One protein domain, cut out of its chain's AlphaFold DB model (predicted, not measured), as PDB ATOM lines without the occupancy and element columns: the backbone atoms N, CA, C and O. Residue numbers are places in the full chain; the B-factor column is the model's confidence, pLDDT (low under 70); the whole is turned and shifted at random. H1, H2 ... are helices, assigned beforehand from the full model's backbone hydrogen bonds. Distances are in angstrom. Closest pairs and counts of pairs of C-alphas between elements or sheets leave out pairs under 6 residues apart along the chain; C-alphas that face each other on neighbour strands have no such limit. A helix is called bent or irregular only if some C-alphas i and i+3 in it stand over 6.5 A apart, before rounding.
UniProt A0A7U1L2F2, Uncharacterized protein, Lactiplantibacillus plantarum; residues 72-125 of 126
ATOM      1  N   TYR A  72      -6.880  42.928  49.637       93.94
ATOM      2  CA  TYR A  72      -7.976  43.156  48.694       93.94
ATOM      3  C   TYR A  72      -7.664  44.291  47.710       93.94
ATOM      4  O   TYR A  72      -7.926  44.179  46.516       93.94
ATOM      5  N   GLN A  73      -7.072  45.386  48.196       95.31
ATOM      6  CA  GLN A  73      -6.644  46.488  47.328       95.31
ATOM      7  C   GLN A  73      -5.487  46.073  46.419       95.31
ATOM      8  O   GLN A  73      -5.482  46.431  45.244       95.31
ATOM      9  N   ILE A  74      -4.538  45.297  46.949       96.25
ATOM     10  CA  ILE A  74      -3.423  44.748  46.169       96.25
ATOM     11  C   ILE A  74      -3.961  43.847  45.059       96.25
ATOM     12  O   ILE A  74      -3.574  44.020  43.910       96.25
ATOM     13  N   MET A  75      -4.903  42.952  45.376       95.69
ATOM     14  CA  MET A  75      -5.562  42.107  44.382       95.69
ATOM     15  C   MET A  75      -6.145  42.946  43.244       95.69
ATOM     16  O   MET A  75      -5.804  42.720  42.092       95.69
ATOM     17  N   TRP A  76      -6.969  43.952  43.556       96.06
ATOM     18  CA  TRP A  76      -7.571  44.797  42.522       96.06
ATOM     19  C   TRP A  76      -6.551  45.549  41.682       96.06
ATOM     20  O   TRP A  76      -6.718  45.622  40.471       96.06
ATOM     21  N   LYS A  77      -5.482  46.059  42.298       95.75
ATOM     22  CA  LYS A  77      -4.400  46.712  41.564       95.75
ATOM     23  C   LYS A  77      -3.735  45.755  40.571       95.75
ATOM     24  O   LYS A  77      -3.562  46.117  39.414       95.75
ATOM     25  N   LEU A  78      -3.419  44.533  40.999       96.00
ATOM     26  CA  LEU A  78      -2.838  43.514  40.122       96.00
ATOM     27  C   LEU A  78      -3.797  43.146  38.979       96.00
ATOM     28  O   LEU A  78      -3.377  43.011  37.836       96.00
ATOM     29  N   LEU A  79      -5.096  43.023  39.264       95.69
ATOM     30  CA  LEU A  79      -6.112  42.733  38.247       95.69
ATOM     31  C   LEU A  79      -6.284  43.878  37.237       95.69
ATOM     32  O   LEU A  79      -6.475  43.613  36.049       95.69
ATOM     33  N   ASP A  80      -6.193  45.130  37.694       95.00
ATOM     34  CA  ASP A  80      -6.195  46.319  36.837       95.00
ATOM     35  C   ASP A  80      -4.946  46.349  35.934       95.00
ATOM     36  O   ASP A  80      -5.065  46.603  34.739       95.00
ATOM     37  N   GLU A  81      -3.765  46.030  36.475       94.81
ATOM     38  CA  GLU A  81      -2.502  45.955  35.721       94.81
ATOM     39  C   GLU A  81      -2.517  44.851  34.649       94.81
ATOM     40  O   GLU A  81      -1.943  45.022  33.574       94.81
ATOM     41  N   ILE A  82      -3.201  43.734  34.915       95.19
ATOM     42  CA  ILE A  82      -3.396  42.633  33.956       95.19
ATOM     43  C   ILE A  82      -4.503  42.965  32.936       95.19
ATOM     44  O   ILE A  82      -4.523  42.410  31.839       95.19
ATOM     45  N   GLY A  83      -5.411  43.886  33.271       95.94
ATOM     46  CA  GLY A  83      -6.497  44.326  32.394       95.94
ATOM     47  C   GLY A  83      -7.725  43.411  32.391       95.94
ATOM     48  O   GLY A  83      -8.475  43.416  31.420       95.94
ATOM     49  N   ILE A  84      -7.951  42.634  33.458       95.00
ATOM     50  CA  ILE A  84      -9.057  41.654  33.541       95.00
ATOM     51  C   ILE A  84     -10.159  42.045  34.531       95.00
ATOM     52  O   ILE A  84     -10.988  41.219  34.905       95.00
ATOM     53  N   ARG A  85     -10.186  43.306  34.978       91.56
ATOM     54  CA  ARG A  85     -11.132  43.773  36.000       91.56
ATOM     55  C   ARG A  85     -12.592  43.489  35.639       91.56
ATOM     56  O   ARG A  85     -13.343  43.033  36.491       91.56
ATOM     57  N   GLN A  86     -12.982  43.760  34.392       93.75
ATOM     58  CA  GLN A  86     -14.353  43.520  33.941       93.75
ATOM     59  C   GLN A  86     -14.654  42.020  33.860       93.75
ATOM     60  O   GLN A  86     -15.679  41.572  34.358       93.75
ATOM     61  N   ASN A  87     -13.705  41.242  33.334       93.88
ATOM     62  CA  ASN A  87     -13.825  39.795  33.205       93.88
ATOM     63  C   ASN A  87     -14.071  39.104  34.550       93.88
ATOM     64  O   ASN A  87     -14.760  38.097  34.580       93.88
ATOM     65  N   VAL A  88     -13.531  39.630  35.654       95.38
ATOM     66  CA  VAL A  88     -13.773  39.093  37.004       95.38
ATOM     67  C   VAL A  88     -15.259  39.130  37.363       95.38
ATOM     68  O   VAL A  88     -15.773  38.139  37.874       95.38
ATOM     69  N   PHE A  89     -15.949  40.235  37.067       95.19
ATOM     70  CA  PHE A  89     -17.388  40.346  37.313       95.19
ATOM     71  C   PHE A  89     -18.173  39.394  36.413       95.19
ATOM     72  O   PHE A  89     -19.022  38.656  36.900       95.19
ATOM     73  N   ASP A  90     -17.829  39.356  35.124       96.38
ATOM     74  CA  ASP A  90     -18.508  38.495  34.154       96.38
ATOM     75  C   ASP A  90     -18.308  37.002  34.496       96.38
ATOM     76  O   ASP A  90     -19.227  36.200  34.359       96.38
ATOM     77  N   MET A  91     -17.121  36.610  34.972       95.69
ATOM     78  CA  MET A  91     -16.836  35.244  35.434       95.69
ATOM     79  C   MET A  91     -17.644  34.891  36.684       95.69
ATOM     80  O   MET A  91     -18.201  33.799  36.749       95.69
ATOM     81  N   GLU A  92     -17.717  35.791  37.669       96.25
ATOM     82  CA  GLU A  92     -18.494  35.543  38.888       96.25
ATOM     83  C   GLU A  92     -19.987  35.394  38.584       96.25
ATOM     84  O   GLU A  92     -20.632  34.494  39.120       96.25
ATOM     85  N   GLU A  93     -20.524  36.248  37.710       97.31
ATOM     86  CA  GLU A  93     -21.938  36.232  37.333       97.31
ATOM     87  C   GLU A  93     -22.319  34.960  36.563       97.31
ATOM     88  O   GLU A  93     -23.361  34.368  36.840       97.31
ATOM     89  N   ASN A  94     -21.477  34.526  35.619       97.69
ATOM     90  CA  ASN A  94     -21.800  33.401  34.739       97.69
ATOM     91  C   ASN A  94     -21.429  32.030  35.330       97.69
ATOM     92  O   ASN A  94     -22.173  31.071  35.145       97.69
ATOM     93  N   GLU A  95     -20.300  31.933  36.037       97.31
ATOM     94  CA  GLU A  95     -19.699  30.652  36.454       97.31
ATOM     95  C   GLU A  95     -19.610  30.497  37.986       97.31
ATOM     96  O   GLU A  95     -19.343  29.410  38.502       97.31
ATOM     97  N   GLY A  96     -19.853  31.573  38.740       97.19
ATOM     98  CA  GLY A  96     -19.846  31.569  40.199       97.19
ATOM     99  C   GLY A  96     -18.463  31.718  40.846       97.19
ATOM    100  O   GLY A  96     -17.408  31.742  40.207       97.19
ATOM    101  N   ILE A  97     -18.472  31.826  42.179       96.06
ATOM    102  CA  ILE A  97     -17.287  32.169  42.981       96.06
ATOM    103  C   ILE A  97     -16.208  31.079  42.997       96.06
ATOM    104  O   ILE A  97     -15.021  31.393  43.093       96.06
ATOM    105  N   GLU A  98     -16.592  29.805  42.903       97.12
ATOM    106  CA  GLU A  98     -15.637  28.690  42.897       97.12
ATOM    107  C   GLU A  98     -14.758  28.748  41.644       97.12
ATOM    108  O   GLU A  98     -13.530  28.756  41.754       97.12
ATOM    109  N   TYR A  99     -15.388  28.909  40.474       96.38
ATOM    110  CA  TYR A  99     -14.687  29.081  39.206       96.38
ATOM    111  C   TYR A  99     -13.823  30.343  39.209       96.38
ATOM    112  O   TYR A  99     -12.635  30.279  38.880       96.38
ATOM    113  N   LEU A 100     -14.377  31.482  39.647       96.19
ATOM    114  CA  LEU A 100     -13.614  32.726  39.745       96.19
ATOM    115  C   LEU A 100     -12.357  32.544  40.609       96.19
ATOM    116  O   LEU A 100     -11.275  32.987  40.227       96.19
ATOM    117  N   THR A 101     -12.480  31.883  41.760       95.12
ATOM    118  CA  THR A 101     -11.358  31.684  42.686       95.12
ATOM    119  C   THR A 101     -10.247  30.848  42.049       95.12
ATOM    120  O   THR A 101      -9.069  31.175  42.207       95.12
ATOM    121  N   GLU A 102     -10.591  29.805  41.289       95.62
ATOM    122  CA  GLU A 102      -9.613  29.016  40.534       95.62
ATOM    123  C   GLU A 102      -8.888  29.868  39.480       95.62
ATOM    124  O   GLU A 102      -7.655  29.864  39.416       95.62
ATOM    125  N   GLN A 103      -9.632  30.661  38.701       95.19
ATOM    126  CA  GLN A 103      -9.035  31.536  37.689       95.19
ATOM    127  C   GLN A 103      -8.119  32.590  38.319       95.19
ATOM    128  O   GLN A 103      -6.994  32.787  37.857       95.19
ATOM    129  N   LEU A 104      -8.548  33.222  39.415       95.44
ATOM    130  CA  LEU A 104      -7.735  34.191  40.148       95.44
ATOM    131  C   LEU A 104      -6.461  33.558  40.717       95.44
ATOM    132  O   LEU A 104      -5.400  34.175  40.634       95.44
ATOM    133  N   ASN A 105      -6.528  32.330  41.240       94.69
ATOM    134  CA  ASN A 105      -5.342  31.614  41.719       94.69
ATOM    135  C   ASN A 105      -4.301  31.426  40.610       94.69
ATOM    136  O   ASN A 105      -3.110  31.644  40.847       94.69
ATOM    137  N   ASN A 106      -4.751  31.072  39.406       93.75
ATOM    138  CA  ASN A 106      -3.882  30.880  38.250       93.75
ATOM    139  C   ASN A 106      -3.304  32.209  37.748       93.75
ATOM    140  O   ASN A 106      -2.088  32.339  37.598       93.75
ATOM    141  N   VAL A 107      -4.154  33.219  37.542       94.81
ATOM    142  CA  VAL A 107      -3.741  34.535  37.030       94.81
ATOM    143  C   VAL A 107      -2.768  35.231  37.984       94.81
ATOM    144  O   VAL A 107      -1.767  35.797  37.547       94.81
ATOM    145  N   LEU A 108      -3.025  35.153  39.292       95.75
ATOM    146  CA  LEU A 108      -2.195  35.777  40.327       95.75
ATOM    147  C   LEU A 108      -1.006  34.895  40.750       95.75
ATOM    148  O   LEU A 108      -0.208  35.302  41.599       95.75
ATOM    149  N   LYS A 109      -0.865  33.713  40.131       95.69
ATOM    150  CA  LYS A 109       0.219  32.744  40.346       95.69
ATOM    151  C   LYS A 109       0.373  32.338  41.812       95.69
ATOM    152  O   LYS A 109       1.482  32.269  42.337       95.69
ATOM    153  N   MET A 110      -0.743  32.093  42.497       91.19
ATOM    154  CA  MET A 110      -0.773  31.959  43.958       91.19
ATOM    155  C   MET A 110       0.077  30.803  44.500       91.19
ATOM    156  O   MET A 110       0.625  30.911  45.597       91.19
ATOM    157  N   THR A 111       0.202  29.719  43.737       88.50
ATOM    158  CA  THR A 111       0.945  28.502  44.099       88.50
ATOM    159  C   THR A 111       2.352  28.435  43.496       88.50
ATOM    160  O   THR A 111       3.072  27.469  43.741       88.50
ATOM    161  N   ASP A 112       2.756  29.442  42.718       89.75
ATOM    162  CA  ASP A 112       4.055  29.509  42.046       89.75
ATOM    163  C   ASP A 112       5.076  30.283  42.901       89.75
ATOM    164  O   ASP A 112       4.726  31.194  43.654       89.75
ATOM    165  N   SER A 113       6.363  29.979  42.723       88.06
ATOM    166  CA  SER A 113       7.476  30.842  43.148       88.06
ATOM    167  C   SER A 113       7.343  32.300  42.683       88.06
ATOM    168  O   SER A 113       7.831  33.213  43.344       88.06
ATOM    169  N   GLU A 114       6.635  32.529  41.579       91.00
ATOM    170  CA  GLU A 114       6.429  33.826  40.948       91.00
ATOM    171  C   GLU A 114       5.139  34.540  41.410       91.00
ATOM    172  O   GLU A 114       4.628  35.399  40.683       91.00
ATOM    173  N   ASN A 115       4.621  34.201  42.600       96.00
ATOM    174  CA  ASN A 115       3.413  34.771  43.206       96.00
ATOM    175  C   ASN A 115       3.406  36.313  43.185       96.00
ATOM    176  O   ASN A 115       4.303  36.974  43.722       96.00
ATOM    177  N   LEU A 116       2.358  36.895  42.590       96.06
ATOM    178  CA  LEU A 116       2.293  38.339  42.350       96.06
ATOM    179  C   LEU A 116       2.125  39.167  43.633       96.06
ATOM    180  O   LEU A 116       2.648  40.279  43.701       96.06
ATOM    181  N   PHE A 117       1.474  38.638  44.674       95.44
ATOM    182  CA  PHE A 117       1.384  39.321  45.971       95.44
ATOM    183  C   PHE A 117       2.740  39.404  46.649       95.44
ATOM    184  O   PHE A 117       3.109  40.462  47.153       95.44
ATOM    185  N   VAL A 118       3.489  38.300  46.656       94.25
ATOM    186  CA  VAL A 118       4.817  38.254  47.279       94.25
ATOM    187  C   VAL A 118       5.752  39.237  46.586       94.25
ATOM    188  O   VAL A 118       6.422  40.014  47.265       94.25
ATOM    189  N   LYS A 119       5.740  39.273  45.249       94.31
ATOM    190  CA  LYS A 119       6.507  40.253  44.470       94.31
ATOM    191  C   LYS A 119       6.111  41.687  44.795       94.31
ATOM    192  O   LYS A 119       6.982  42.487  45.118       94.31
ATOM    193  N   TYR A 120       4.811  41.984  44.796       94.50
ATOM    194  CA  TYR A 120       4.299  43.304  45.161       94.50
ATOM    195  C   TYR A 120       4.798  43.740  46.547       94.50
ATOM    196  O   TYR A 120       5.335  44.832  46.713       94.50
ATOM    197  N   MET A 121       4.666  42.865  47.548       93.00
ATOM    198  CA  MET A 121       5.092  43.148  48.920       93.00
ATOM    199  C   MET A 121       6.614  43.290  49.047       93.00
ATOM    200  O   MET A 121       7.079  44.096  49.854       93.00
ATOM    201  N   ALA A 122       7.393  42.528  48.274       92.12
ATOM    202  CA  ALA A 122       8.851  42.603  48.264       92.12
ATOM    203  C   ALA A 122       9.359  43.900  47.616       92.12
ATOM    204  O   ALA A 122      10.276  44.524  48.148       92.12
ATOM    205  N   ASP A 123       8.747  44.340  46.515       90.38
ATOM    206  CA  ASP A 123       9.133  45.579  45.833       90.38
ATOM    207  C   ASP A 123       8.733  46.841  46.609       90.38
ATOM    208  O   ASP A 123       9.440  47.844  46.535       90.38
ATOM    209  N   CYS A 124       7.669  46.786  47.417       81.56
ATOM    210  CA  CYS A 124       7.306  47.873  48.332       81.56
ATOM    211  C   CYS A 124       8.311  48.096  49.478       81.56
ATOM    212  O   CYS A 124       8.217  49.115  50.154       81.56
ATOM    213  N   LYS A 125       9.254  47.173  49.724       61.94
ATOM    214  CA  LYS A 125      10.284  47.303  50.774       61.94
ATOM    215  C   LYS A 125      11.565  48.030  50.313       61.94
ATOM    216  O   LYS A 125      12.593  47.887  50.975       61.94
TER     217      LYS A 125
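Overview. This is residues 72 to 125 of the 126 residues of an uncharacterized protein of Lactiplantibacillus plantarum (UniProt A0A7U1L2F2). The longest helix, H2, is folded back on itself at residues 95 and 96, and its two arms, H2a and H2b, make a narrow V. H1 stands at the open end of this V, near Arg 85 of H2a and about perpendicular to that arm, and H3 packs on H1 on the side away from the bend; the elongated outline reaches from Asn 94, next to the bend, to Lys 125, the last printed residue. The printed part has 54 residues with three named helices, in the order H1, H2, H3, and no named strand; the class is all helix. It is only just compact, close to loose, with a radius of gyration of the C-alphas of 11.7 A, and its C-alphas span 38 by 20 by 16 A.

Along the chain. By its hydrogen bonds H2, residues 85 to 107, was assigned as one helix, but it is bent: C-alphas 94 and 97 are 9.5 A apart, where about 5 A separates such C-alphas in a regular helix. Its arm H2a holds residues 85 to 94 and is 14.9 A from first to last C-alpha. Its arm H2b holds residues 97 to 107 and is 15.0 A long; residues 95 and 96 belong to neither arm. C-alpha 94 stands at (-21.800, 33.401, 34.739). H1, residues 72 to 82, measures 15.4 A and begins with C-alpha 72 at (-7.976, 43.156, 48.694). H3, residues 116 to 123, measures 10.6 A and ends with C-alpha 123 at (9.133, 45.579, 45.833).

Arrangement. H2a and H2b touch, and their closest C-alphas are those of Glu 92 and Leu 100, 5.7 A apart. They run opposite ways at a shallow tilt of 34 degrees, only just short of steep. H1 is close to H2a but not clearly touching it, and the C-alphas of Leu 79 and Arg 85, their closest, are 5.6 A apart. These two are about perpendicular, at 75 degrees. H1 and H2b are near each other, with 5 pairs of C-alphas within 10 A. H1 and H3 touch, with their closest C-alphas, those of Ile 74 and Phe 117, 7.3 A apart; they are about perpendicular, at 80 degrees. H3 is apart from both H2a and H2b. In H1, H2b and H3 every O i to N i+4 pair is within hydrogen-bond range; in H2a 5 of 6 are.

Size, cuts and confidence. The outline is elongated, and the two C-alphas farthest apart, those of Asn 94 and Lys 125, are 38.5 A apart. The printed part has no cut. The link from H1 to H2, 2 residues, is tight, and the link from H2 to H3, 8 residues, is short. The mean pLDDT of the printed part is 93.9, and one printed residue, Lys 125, is under 70.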